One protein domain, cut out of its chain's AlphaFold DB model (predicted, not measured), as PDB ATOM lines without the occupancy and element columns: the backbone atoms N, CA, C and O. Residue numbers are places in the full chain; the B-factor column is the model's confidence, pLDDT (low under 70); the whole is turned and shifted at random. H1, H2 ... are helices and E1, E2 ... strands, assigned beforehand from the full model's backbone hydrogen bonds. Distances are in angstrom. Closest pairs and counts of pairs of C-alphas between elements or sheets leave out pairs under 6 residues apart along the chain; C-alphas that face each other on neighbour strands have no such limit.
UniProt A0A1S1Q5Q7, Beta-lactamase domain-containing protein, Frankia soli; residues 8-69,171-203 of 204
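This is residues 8 to 69 and 171 to 203 of the 204 residues of the protein "Beta-lactamase domain-containing protein" of Frankia soli (UniProt A0A1S1Q5Q7). A three-stranded antiparallel sheet has two helices side by side over one face, running opposite ways along its strands. The link after E2 folds past that edge strand, and residues 62 to 69 swing round to the side away from the helices. The printed part has 95 residues, with H1, E1, E2, E3 and H2 in that order along the chain and the sheet in the order E2, E1, E3. The class is mixed, helices and strands, though only 45 residues are in named elements. It is compact, with a radius of gyration of the C-alphas of 12.9 A and spans of 37 by 28 by 28 A.

H1, residues 8 to 18, is on the sheet at a height of 9.3 A, with C-alphas 14 and 46 closest to E2, residues 42 to 49, at 6.5 A. E1, residues 32 to 39, forms a hairpin with E2; N 35 and O 46 are 2.9 A apart. E3, residues 173 to 179, is antiparallel to E1, with N 36 and O 176 at 2.8 A. H2, residues 191 to 201, is on the same face as H1, making two layers, helices on one face of a sheet. H1 and H2 touch at a shallow tilt of 9 degrees, opposite ways, with C-alphas 13 and 198 closest at 5.1 A. In both helices every O i to N i+4 pair is within hydrogen-bond range.

H1 begins at C-alpha 8 (98.918, 129.713, 89.834) and is 15.2 A long. E1 is 24.0 A, E2 23.6 A and E3 19.8 A long. H2 is 15.6 A long and ends at C-alpha 201 (92.878, 136.164, 90.566).

Residues 70 to 170 are not printed; C-alphas 69 and 171 are 22.1 A apart across the cut. The links H1 to E1 and E3 to H2 are long. Confidence is under 70 at residues 23 to 27, 171 to 173, 180 to 189 and 202 to 203.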
ATOM      1  N   GLU A   8      99.951 129.792  90.883       87.06
ATOM      2  CA  GLU A   8      98.918 129.713  89.834       87.06
ATOM      3  C   GLU A   8      98.466 131.100  89.344       87.06
ATOM      4  O   GLU A   8      98.173 131.309  88.164       87.06
ATOM      5  N   GLY A   9      98.424 132.061  90.264       85.56
ATOM      6  CA  GLY A   9      98.105 133.453  90.003       85.56
ATOM      7  C   GLY A   9      99.168 134.182  89.192       85.56
ATOM      8  O   GLY A   9      98.838 134.920  88.260       85.56
ATOM      9  N   ARG A  10     100.439 133.956  89.537       90.06
ATOM     10  CA  ARG A  10     101.599 134.488  88.811       90.06
ATOM     11  C   ARG A  10     101.647 133.914  87.396       90.06
ATOM     12  O   ARG A  10     101.735 134.673  86.437       90.06
ATOM     13  N   ASP A  11     101.440 132.608  87.254       91.50
ATOM     14  CA  ASP A  11     101.389 131.933  85.956       91.50
ATOM     15  C   ASP A  11     100.232 132.430  85.083       91.50
ATOM     16  O   ASP A  11     100.376 132.623  83.871       91.50
ATOM     17  N   LEU A  12      99.056 132.645  85.680       90.31
ATOM     18  CA  LEU A  12      97.913 133.211  84.970       90.31
ATOM     19  C   LEU A  12      98.201 134.640  84.499       90.31
ATOM     20  O   LEU A  12      97.836 134.985  83.370       90.31
ATOM     21  N   LEU A  13      98.840 135.459  85.339       90.25
ATOM     22  CA  LEU A  13      99.270 136.807  84.978       90.25
ATOM     23  C   LEU A  13     100.263 136.764  83.813       90.25
ATOM     24  O   LEU A  13     100.018 137.441  82.815       90.25
ATOM     25  N   HIS A  14     101.294 135.919  83.890       93.56
ATOM     26  CA  HIS A  14     102.273 135.731  82.822       93.56
ATOM     27  C   HIS A  14     101.605 135.345  81.497       93.56
ATOM     28  O   HIS A  14     101.734 136.059  80.504       93.56
ATOM     29  N   ARG A  15     100.803 134.269  81.476       93.88
ATOM     30  CA  ARG A  15     100.111 133.813  80.251       93.88
ATOM     31  C   ARG A  15      99.169 134.877  79.679       93.88
ATOM     32  O   ARG A  15      99.071 135.032  78.462       93.88
ATOM     33  N   THR A  16      98.466 135.605  80.548       91.69
ATOM     34  CA  THR A  16      97.549 136.681  80.136       91.69
ATOM     35  C   THR A  16      98.298 137.886  79.585       91.69
ATOM     36  O   THR A  16      97.795 138.539  78.680       91.69
ATOM     37  N   ALA A  17      99.472 138.201  80.119       90.81
ATOM     38  CA  ALA A  17     100.307 139.285  79.631       90.81
ATOM     39  C   ALA A  17     100.984 138.914  78.302       90.81
ATOM     40  O   ALA A  17     100.907 139.679  77.344       90.81
ATOM     41  N   ALA A  18     101.565 137.714  78.212       92.38
ATOM     42  CA  ALA A  18     102.291 137.235  77.038       92.38
ATOM     43  C   ALA A  18     101.423 137.177  75.772       92.38
ATOM     44  O   ALA A  18     101.895 137.530  74.700       92.38
ATOM     45  N   ARG A  19     100.135 136.813  75.884       90.69
ATOM     46  CA  ARG A  19      99.221 136.764  74.721       90.69
ATOM     47  C   ARG A  19      98.931 138.129  74.083       90.69
ATOM     48  O   ARG A  19      98.377 138.166  72.995       90.69
ATOM     49  N   HIS A  20      99.227 139.218  74.796       87.31
ATOM     50  CA  HIS A  20      98.989 140.595  74.353       87.31
ATOM     51  C   HIS A  20     100.250 141.267  73.809       87.31
ATOM     52  O   HIS A  20     100.177 142.407  73.356       87.31
ATOM     53  N   VAL A  21     101.394 140.582  73.861       88.44
ATOM     54  CA  VAL A  21     102.674 141.079  73.361       88.44
ATOM     55  C   VAL A  21     102.976 140.444  72.010       88.44
ATOM     56  O   VAL A  21     102.816 139.237  71.844       88.44
ATOM     57  N   GLY A  22     103.427 141.251  71.054       82.62
ATOM     58  CA  GLY A  22     103.850 140.772  69.743       82.62
ATOM     59  C   GLY A  22     104.882 141.686  69.100       82.62
ATOM     60  O   GLY A  22     104.933 142.881  69.392       82.62
ATOM     61  N   ASP A  23     105.683 141.104  68.211       69.75
ATOM     62  CA  ASP A  23     106.785 141.789  67.525       69.75
ATOM     63  C   ASP A  23     106.369 142.408  66.181       69.75
ATOM     64  O   ASP A  23     107.146 143.135  65.567       69.75
ATOM     65  N   ASP A  24     105.131 142.171  65.745       66.06
ATOM     66  CA  ASP A  24     104.576 142.711  64.509       66.06
ATOM     67  C   ASP A  24     103.630 143.885  64.793       66.06
ATOM     68  O   ASP A  24     102.939 143.929  65.811       66.06
ATOM     69  N   ALA A  25     103.543 144.832  63.854       55.22
ATOM     70  CA  ALA A  25     102.683 146.019  63.935       55.22
ATOM     71  C   ALA A  25     101.173 145.717  63.768       55.22
ATOM     72  O   ALA A  25     100.433 146.549  63.247       55.22
ATOM     73  N   GLY A  26     100.723 144.520  64.150       60.25
ATOM     74  CA  GLY A  26      99.311 144.151  64.132       60.25
ATOM     75  C   GLY A  26      98.511 144.985  65.133       60.25
ATOM     76  O   GLY A  26      98.967 145.237  66.249       60.25
ATOM     77  N   ASP A  27      97.303 145.394  64.749       63.22
ATOM     78  CA  ASP A  27      96.490 146.333  65.532       63.22
ATOM     79  C   ASP A  27      96.028 145.777  66.893       63.22
ATOM     80  O   ASP A  27      95.623 146.559  67.757       63.22
ATOM     81  N   ASP A  28      96.137 144.465  67.128       70.56
ATOM     82  CA  ASP A  28      95.626 143.778  68.323       70.56
ATOM     83  C   ASP A  28      96.642 143.634  69.469       70.56
ATOM     84  O   ASP A  28      96.238 143.406  70.611       70.56
ATOM     85  N   LEU A  29      97.946 143.789  69.204       79.88
ATOM     86  CA  LEU A  29      99.011 143.535  70.185       79.88
ATOM     87  C   LEU A  29      99.756 144.816  70.572       79.88
ATOM     88  O   LEU A  29      99.723 145.830  69.872       79.88
ATOM     89  N   VAL A  30     100.417 144.790  71.729       85.25
ATOM     90  CA  VAL A  30     101.362 145.838  72.134       85.25
ATOM     91  C   VAL A  30     102.804 145.357  71.921       85.25
ATOM     92  O   VAL A  30     103.077 144.186  72.170       85.25
ATOM     93  N   PRO A  31     103.751 146.239  71.541       86.75
ATOM     94  CA  PRO A  31     105.160 145.852  71.395       86.75
ATOM     95  C   PRO A  31     105.771 145.318  72.694       86.75
ATOM     96  O   PRO A  31     106.637 144.451  72.683       86.75
ATOM     97  N   GLY A  32     105.299 145.832  73.830       89.50
ATOM     98  CA  GLY A  32     105.717 145.398  75.150       89.50
ATOM     99  C   GLY A  32     104.897 146.039  76.260       89.50
ATOM    100  O   GLY A  32     104.148 147.005  76.052       89.50
ATOM    101  N   LEU A  33     105.033 145.474  77.454       90.75
ATOM    102  CA  LEU A  33     104.341 145.916  78.656       90.75
ATOM    103  C   LEU A  33     105.162 145.640  79.912       90.75
ATOM    104  O   LEU A  33     106.028 144.762  79.936       90.75
ATOM    105  N   VAL A  34     104.800 146.348  80.980       92.31
ATOM    106  CA  VAL A  34     105.168 145.987  82.350       92.31
ATOM    107  C   VAL A  34     103.897 145.879  83.188       92.31
ATOM    108  O   VAL A  34     103.093 146.814  83.230       92.31
ATOM    109  N   ALA A  35     103.704 144.744  83.856       91.62
ATOM    110  CA  ALA A  35     102.599 144.514  84.781       91.62
ATOM    111  C   ALA A  35     103.132 144.116  86.159       91.62
ATOM    112  O   ALA A  35     104.009 143.268  86.273       91.62
ATOM    113  N   LEU A  36     102.590 144.719  87.212       90.31
ATOM    114  CA  LEU A  36     102.968 144.463  88.597       90.31
ATOM    115  C   LEU A  36     101.731 144.100  89.408       90.31
ATOM    116  O   LEU A  36     100.700 144.772  89.309       90.31
ATOM    117  N   VAL A  37     101.866 143.076  90.246       89.38
ATOM    118  CA  VAL A  37     100.913 142.736  91.303       89.38
ATOM    119  C   VAL A  37     101.660 142.626  92.631       89.38
ATOM    120  O   VAL A  37     102.729 142.027  92.693       89.38
ATOM    121  N   ALA A  38     101.118 143.233  93.685       88.56
ATOM    122  CA  ALA A  38     101.710 143.195  95.020       88.56
ATOM    123  C   ALA A  38     100.671 142.840  96.087       88.56
ATOM    124  O   ALA A  38      99.562 143.383  96.064       88.56
ATOM    125  N   ALA A  39     101.053 141.967  97.022       86.75
ATOM    126  CA  ALA A  39     100.318 141.641  98.240       86.75
ATOM    127  C   ALA A  39     101.242 141.830  99.457       86.75
ATOM    128  O   ALA A  39     102.065 140.970  99.764       86.75
ATOM    129  N   GLY A  40     101.130 142.972 100.145       85.50
ATOM    130  CA  GLY A  40     102.140 143.374 101.132       85.50
ATOM    131  C   GLY A  40     103.525 143.479 100.479       85.50
ATOM    132  O   GLY A  40     103.661 144.119  99.438       85.50
ATOM    133  N   ASP A  41     104.521 142.804 101.055       85.94
ATOM    134  CA  ASP A  41     105.899 142.780 100.541       85.94
ATOM    135  C   ASP A  41     106.127 141.754  99.411       85.94
ATOM    136  O   ASP A  41     107.197 141.729  98.801       85.94
ATOM    137  N   ASP A  42     105.145 140.893  99.115       87.62
ATOM    138  CA  ASP A  42     105.225 139.927  98.014       87.62
ATOM    139  C   ASP A  42     104.845 140.613  96.696       87.62
ATOM    140  O   ASP A  42     103.670 140.887  96.434       87.62
ATOM    141  N   VAL A  43     105.859 140.929  95.887       90.12
ATOM    142  CA  VAL A  43     105.733 141.659  94.621       90.12
ATOM    143  C   VAL A  43     106.136 140.759  93.462       90.12
ATOM    144  O   VAL A  43     107.260 140.262  93.411       90.12
ATOM    145  N   HIS A  44     105.247 140.634  92.479       91.38
ATOM    146  CA  HIS A  44     105.514 139.957  91.214       91.38
ATOM    147  C   HIS A  44     105.436 140.946  90.053       91.38
ATOM    148  O   HIS A  44     104.508 141.759  89.983       91.38
ATOM    149  N   VAL A  45     106.409 140.879  89.143       93.06
ATOM    150  CA  VAL A  45     106.519 141.774  87.984       93.06
ATOM    151  C   VAL A  45     106.696 140.956  86.714       93.06
ATOM    152  O   VAL A  45     107.612 140.148  86.620       93.06
ATOM    153  N   GLU A  46     105.862 141.242  85.723       94.44
ATOM    154  CA  GLU A  46     106.036 140.828  84.336       94.44
ATOM    155  C   GLU A  46     106.594 142.004  83.538       94.44
ATOM    156  O   GLU A  46     106.010 143.088  83.543       94.44
ATOM    157  N   ALA A  47     107.703 141.787  82.838       94.69
ATOM    158  CA  ALA A  47     108.240 142.712  81.847       94.69
ATOM    159  C   ALA A  47     108.431 141.923  80.552       94.69
ATOM    160  O   ALA A  47     109.280 141.036  80.488       94.69
ATOM    161  N   LEU A  48     107.588 142.192  79.557       94.00
ATOM    162  CA  LEU A  48     107.484 141.377  78.345       94.00
ATOM    163  C   LEU A  48     107.550 142.261  77.101       94.00
ATOM    164  O   LEU A  48     106.984 143.354  77.086       94.00
ATOM    165  N   GLY A  49     108.195 141.759  76.049       91.88
ATOM    166  CA  GLY A  49     108.317 142.450  74.766       91.88
ATOM    167  C   GLY A  49     109.363 143.561  74.773       91.88
ATOM    168  O   GLY A  49     110.376 143.480  75.468       91.88
ATOM    169  N   THR A  50     109.118 144.599  73.982       89.25
ATOM    170  CA  THR A  50     110.066 145.671  73.662       89.25
ATOM    171  C   THR A  50     109.431 147.064  73.764       89.25
ATOM    172  O   THR A  50     108.210 147.220  73.798       89.25
ATOM    173  N   LEU A  51     110.261 148.113  73.848       85.25
ATOM    174  CA  LEU A  51     109.830 149.523  73.939       85.25
ATOM    175  C   LEU A  51     109.026 149.997  72.732       85.25
ATOM    176  O   LEU A  51     108.144 150.843  72.859       85.25
ATOM    177  N   ALA A  52     109.355 149.452  71.576       82.94
ATOM    178  CA  ALA A  52     108.727 149.689  70.292       82.94
ATOM    179  C   ALA A  52     109.018 148.465  69.424       82.94
ATOM    180  O   ALA A  52     109.933 147.712  69.740       82.94
ATOM    181  N   VAL A  53     108.302 148.294  68.316       81.75
ATOM    182  CA  VAL A  53     108.593 147.229  67.343       81.75
ATOM    183  C   VAL A  53     110.077 147.278  66.941       81.75
ATOM    184  O   VAL A  53     110.554 148.311  66.470       81.75
ATOM    185  N   GLY A  54     110.815 146.186  67.175       81.50
ATOM    186  CA  GLY A  54     112.266 146.097  66.939       81.50
ATOM    187  C   GLY A  54     113.146 146.902  67.912       81.50
ATOM    188  O   GLY A  54     114.333 147.101  67.653       81.50
ATOM    189  N   GLY A  55     112.570 147.410  69.003       84.94
ATOM    190  CA  GLY A  55     113.243 148.212  70.022       84.94
ATOM    191  C   GLY A  55     113.902 147.381  71.126       84.94
ATOM    192  O   GLY A  55     113.927 146.155  71.095       84.94
ATOM    193  N   ALA A  56     114.436 148.068  72.140       90.06
ATOM    194  CA  ALA A  56     115.063 147.406  73.283       90.06
ATOM    195  C   ALA A  56     114.031 146.632  74.134       90.06
ATOM    196  O   ALA A  56     112.874 147.061  74.201       90.06
ATOM    197  N   PRO A  57     114.429 145.535  74.809       93.50
ATOM    198  CA  PRO A  57     113.544 144.770  75.683       93.50
ATOM    199  C   PRO A  57     112.947 145.602  76.822       93.50
ATOM    200  O   PRO A  57     113.592 146.509  77.353       93.50
ATOM    201  N   MET A  58     111.727 145.249  77.228       91.25
ATOM    202  CA  MET A  58     111.120 145.743  78.461       91.25
ATOM    203  C   MET A  58     111.916 145.281  79.680       91.25
ATOM    204  O   MET A  58     112.372 144.143  79.764       91.25
ATOM    205  N   ALA A  59     112.006 146.163  80.666       91.31
ATOM    206  CA  ALA A  59     112.577 145.887  81.976       91.31
ATOM    207  C   ALA A  59     111.671 146.459  83.071       91.31
ATOM    208  O   ALA A  59     110.889 147.380  82.828       91.31
ATOM    209  N   ARG A  60     111.797 145.943  84.298       91.31
ATOM    210  CA  ARG A  60     111.018 146.403  85.464       91.31
ATOM    211  C   ARG A  60     111.084 147.922  85.672       91.31
ATOM    212  O   ARG A  60     110.111 148.516  86.124       91.31
ATOM    213  N   ASP A  61     112.229 148.524  85.388       89.62
ATOM    214  CA  ASP A  61     112.544 149.945  85.556       89.62
ATOM    215  C   ASP A  61     112.390 150.756  84.258       89.62
ATOM    216  O   ASP A  61     112.815 151.911  84.183       89.62
ATOM    217  N   THR A  62     111.746 150.183  83.237       88.19
ATOM    218  CA  THR A  62     111.415 150.909  82.011       88.19
ATOM    219  C   THR A  62     110.593 152.155  82.325       88.19
ATOM    220  O   THR A  62     109.567 152.102  83.006       88.19
ATOM    221  N   MET A  63     111.009 153.289  81.765       86.50
ATOM    222  CA  MET A  63     110.277 154.545  81.890       86.50
ATOM    223  C   MET A  63     109.086 154.589  80.927       86.50
ATOM    224  O   MET A  63     109.231 154.414  79.717       86.50
ATOM    225  N   PHE A  64     107.906 154.906  81.465       83.38
ATOM    226  CA  PHE A  64     106.676 155.077  80.693       83.38
ATOM    227  C   PHE A  64     106.161 156.510  80.764       83.38
ATOM    228  O   PHE A  64     106.222 157.175  81.800       83.38
ATOM    229  N   ARG A  65     105.540 156.964  79.672       80.75
ATOM    230  CA  ARG A  65     104.678 158.144  79.704       80.75
ATOM    231  C   ARG A  65     103.334 157.752  80.315       80.75
ATOM    232  O   ARG A  65     102.528 157.098  79.667       80.75
ATOM    233  N   ILE A  66     103.094 158.165  81.556       81.44
ATOM    234  CA  ILE A  66     101.910 157.744  82.324       81.44
ATOM    235  C   ILE A  66     100.647 158.586  82.056       81.44
ATOM    236  O   ILE A  66      99.550 158.213  82.480       81.44
ATOM    237  N   SER A  67     100.777 159.698  81.325       84.38
ATOM    238  CA  SER A  67      99.670 160.550  80.862       84.38
ATOM    239  C   SER A  67      98.657 160.873  81.976       84.38
ATOM    240  O   SER A  67      99.036 161.322  83.053       84.38
ATOM    241  N   SER A  68      97.356 160.654  81.759       87.25
ATOM    242  CA  SER A  68      96.312 160.972  82.746       87.25
ATOM    243  C   SER A  68      96.408 160.188  84.059       87.25
ATOM    244  O   SER A  68      95.744 160.581  85.017       87.25
ATOM    245  N   THR A  69      97.246 159.152  84.154       87.25
ATOM    246  CA  THR A  69      97.544 158.468  85.427       87.25
ATOM    247  C   THR A  69      98.206 159.408  86.441       87.25
ATOM    248  O   THR A  69      98.134 159.164  87.642       87.25
ATOM    249  N   ARG A 171      92.194 144.297 101.337       50.91
ATOM    250  CA  ARG A 171      93.536 143.701 101.304       50.91
ATOM    251  C   ARG A 171      94.365 144.637 100.415       50.91
ATOM    252  O   ARG A 171      93.852 145.052  99.374       50.91
ATOM    253  N   GLU A 172      95.551 145.046 100.855       61.59
ATOM    254  CA  GLU A 172      96.444 145.917 100.081       61.59
ATOM    255  C   GLU A 172      96.923 145.161  98.842       61.59
ATOM    256  O   GLU A 172      97.900 144.422  98.874       61.59
ATOM    257  N   LEU A 173      96.144 145.288  97.771       59.03
ATOM    258  CA  LEU A 173      96.482 144.820  96.443       59.03
ATOM    259  C   LEU A 173      96.753 146.035  95.576       59.03
ATOM    260  O   LEU A 173      95.837 146.821  95.301       59.03
ATOM    261  N   THR A 174      97.978 146.120  95.083       75.31
ATOM    262  CA  THR A 174      98.360 147.097  94.067       75.31
ATOM    263  C   THR A 174      98.532 146.366  92.746       75.31
ATOM    264  O   THR A 174      99.305 145.416  92.661       75.31
ATOM    265  N   VAL A 175      97.788 146.796  91.723       72.50
ATOM    266  CA  VAL A 175      97.959 146.326  90.344       72.50
ATOM    267  C   VAL A 175      98.281 147.523  89.470       72.50
ATOM    268  O   VAL A 175      97.471 148.449  89.381       72.50
ATOM    269  N   ILE A 176      99.439 147.487  88.822       78.56
ATOM    270  CA  ILE A 176      99.882 148.511  87.875       78.56
ATOM    271  C   ILE A 176     100.135 147.815  86.545       78.56
ATOM    272  O   ILE A 176     100.841 146.814  86.497       78.56
ATOM    273  N   VAL A 177      99.543 148.331  85.473       75.81
ATOM    274  CA  VAL A 177      99.762 147.844  84.110       75.81
ATOM    275  C   VAL A 177     100.156 149.045  83.270       75.81
ATOM    276  O   VAL A 177      99.398 150.011  83.183       75.81
ATOM    277  N   LEU A 178     101.349 148.999  82.691       75.81
ATOM    278  CA  LEU A 178     101.890 150.056  81.851       75.81
ATOM    279  C   LEU A 178     102.118 149.504  80.448       75.81
ATOM    280  O   LEU A 178     102.828 148.519  80.252       75.81
ATOM    281  N   THR A 179     101.497 150.159  79.474       70.56
ATOM    282  CA  THR A 179     101.680 149.894  78.047       70.56
ATOM    283  C   THR A 179     101.909 151.229  77.343       70.56
ATOM    284  O   THR A 179     101.444 152.271  77.809       70.56
ATOM    285  N   GLN A 180     102.621 151.233  76.214       58.75
ATOM    286  CA  GLN A 180     102.830 152.465  75.435       58.75
ATOM    287  C   GLN A 180     101.632 152.837  74.539       58.75
ATOM    288  O   GLN A 180     101.674 153.830  73.812       58.75
ATOM    289  N   ARG A 181     100.530 152.082  74.611       64.69
ATOM    290  CA  ARG A 181      99.309 152.350  73.849       64.69
ATOM    291  C   ARG A 181      98.385 153.261  74.654       64.69
ATOM    292  O   ARG A 181      97.813 152.836  75.652       64.69
ATOM    293  N   MET A 182      98.243 154.513  74.220       49.59
ATOM    294  CA  MET A 182      97.443 155.507  74.947       49.59
ATOM    295  C   MET A 182      95.927 155.330  74.782       49.59
ATOM    296  O   MET A 182      95.202 155.668  75.712       49.59
ATOM    297  N   PHE A 183      95.446 154.790  73.654       50.12
ATOM    298  CA  PHE A 183      94.018 154.600  73.367       50.12
ATOM    299  C   PHE A 183      93.814 153.368  72.468       50.12
ATOM    300  O   PHE A 183      94.584 153.150  71.531       50.12
ATOM    301  N   GLY A 184      92.820 152.536  72.786       45.53
ATOM    302  CA  GLY A 184      92.375 151.435  71.930       45.53
ATOM    303  C   GLY A 184      91.187 151.873  71.077       45.53
ATOM    304  O   GLY A 184      90.357 152.652  71.546       45.53
ATOM    305  N   ASP A 185      91.094 151.366  69.849       51.31
ATOM    306  CA  ASP A 185      89.831 151.379  69.112       51.31
ATOM    307  C   ASP A 185      88.820 150.479  69.835       51.31
ATOM    308  O   ASP A 185      89.182 149.444  70.398       51.31
ATOM    309  N   SER A 186      87.537 150.847  69.811       49.44
ATOM    310  CA  SER A 186      86.450 150.164  70.539       49.44
ATOM    311  C   SER A 186      86.202 148.700  70.128       49.44
ATOM    312  O   SER A 186      85.291 148.074  70.662       49.44
ATOM    313  N   GLY A 187      86.973 148.170  69.173       51.47
ATOM    314  CA  GLY A 187      86.946 146.774  68.728       51.47
ATOM    315  C   GLY A 187      88.112 145.911  69.225       51.47
ATOM    316  O   GLY A 187      88.114 144.715  68.950       51.47
ATOM    317  N   LEU A 188      89.084 146.486  69.939       55.31
ATOM    318  CA  LEU A 188      90.300 145.784  70.352       55.31
ATOM    319  C   LEU A 188      90.198 145.221  71.777       55.31
ATOM    320  O   LEU A 188      89.479 145.784  72.611       55.31
ATOM    321  N   PRO A 189      90.936 144.143  72.100       60.75
ATOM    322  CA  PRO A 189      90.996 143.614  73.456       60.75
ATOM    323  C   PRO A 189      91.443 144.684  74.464       60.75
ATOM    324  O   PRO A 189      92.476 145.333  74.292       60.75
ATOM    325  N   ASP A 190      90.697 144.847  75.561       75.12
ATOM    326  CA  ASP A 190      91.108 145.710  76.677       75.12
ATOM    327  C   ASP A 190      92.211 145.011  77.489       75.12
ATOM    328  O   ASP A 190      91.972 144.419  78.548       75.12
ATOM    329  N   VAL A 191      93.438 145.085  76.966       77.19
ATOM    330  CA  VAL A 191      94.669 144.540  77.562       77.19
ATOM    331  C   VAL A 191      94.756 144.883  79.055       77.19
ATOM    332  O   VAL A 191      95.061 144.030  79.890       77.19
ATOM    333  N   HIS A 192      94.412 146.121  79.422       76.31
ATOM    334  CA  HIS A 192      94.463 146.601  80.802       76.31
ATOM    335  C   HIS A 192      93.414 145.933  81.691       76.31
ATOM    336  O   HIS A 192      93.710 145.584  82.837       76.31
ATOM    337  N   ALA A 193      92.174 145.771  81.231       80.94
ATOM    338  CA  ALA A 193      91.142 145.072  81.998       80.94
ATOM    339  C   ALA A 193      91.465 143.586  82.178       80.94
ATOM    340  O   ALA A 193      91.281 143.047  83.273       80.94
ATOM    341  N   GLU A 194      91.975 142.931  81.140       82.62
ATOM    342  CA  GLU A 194      92.287 141.506  81.194       82.62
ATOM    343  C   GLU A 194      93.469 141.194  82.110       82.62
ATOM    344  O   GLU A 194      93.356 140.308  82.961       82.62
ATOM    345  N   ILE A 195      94.554 141.968  82.017       82.44
ATOM    346  CA  ILE A 195      95.705 141.834  82.920       82.44
ATOM    347  C   ILE A 195      95.289 142.155  84.361       82.44
ATOM    348  O   ILE A 195      95.632 141.412  85.278       82.44
ATOM    349  N   ARG A 196      94.472 143.197  84.590       81.88
ATOM    350  CA  ARG A 196      93.951 143.500  85.938       81.88
ATOM    351  C   ARG A 196      93.086 142.376  86.502       81.88
ATOM    352  O   ARG A 196      93.129 142.130  87.708       81.88
ATOM    353  N   ARG A 197      92.291 141.706  85.663       84.00
ATOM    354  CA  ARG A 197      91.481 140.547  86.063       84.00
ATOM    355  C   ARG A 197      92.372 139.368  86.456       84.00
ATOM    356  O   ARG A 197      92.146 138.797  87.519       84.00
ATOM    357  N   ALA A 198      93.393 139.059  85.655       83.31
ATOM    358  CA  ALA A 198      94.371 138.013  85.961       83.31
ATOM    359  C   ALA A 198      95.145 138.311  87.258       83.31
ATOM    360  O   ALA A 198      95.188 137.471  88.151       83.31
ATOM    361  N   ALA A 199      95.644 139.539  87.423       79.88
ATOM    362  CA  ALA A 199      96.350 139.965  88.631       79.88
ATOM    363  C   ALA A 199      95.490 139.839  89.901       79.88
ATOM    364  O   ALA A 199      95.981 139.453  90.956       79.88
ATOM    365  N   ARG A 200      94.183 140.125  89.820       78.88
ATOM    366  CA  ARG A 200      93.264 139.956  90.961       78.88
ATOM    367  C   ARG A 200      92.996 138.496  91.312       78.88
ATOM    368  O   ARG A 200      92.745 138.212  92.478       78.88
ATOM    369  N   ALA A 201      93.029 137.597  90.331       77.06
ATOM    370  CA  ALA A 201      92.878 136.164  90.566       77.06
ATOM    371  C   ALA A 201      94.095 135.557  91.289       77.06
ATOM    372  O   ALA A 201      93.962 134.505  91.901       77.06
ATOM    373  N   ALA A 202      95.245 136.244  91.304       69.62
ATOM    374  CA  ALA A 202      96.451 135.798  92.004       69.62
ATOM    375  C   ALA A 202      96.397 135.889  93.542       69.62
ATOM    376  O   ALA A 202      97.357 135.518  94.216       69.62
ATOM    377  N   LEU A 203      95.281 136.370  94.097       62.91
ATOM    378  CA  LEU A 203      95.050 136.571  95.531       62.91
ATOM    379  C   LEU A 203      94.280 135.431  96.227       62.91
ATOM    380  O   LEU A 203      93.544 135.716  97.178       62.91
TER     381      LEU A 203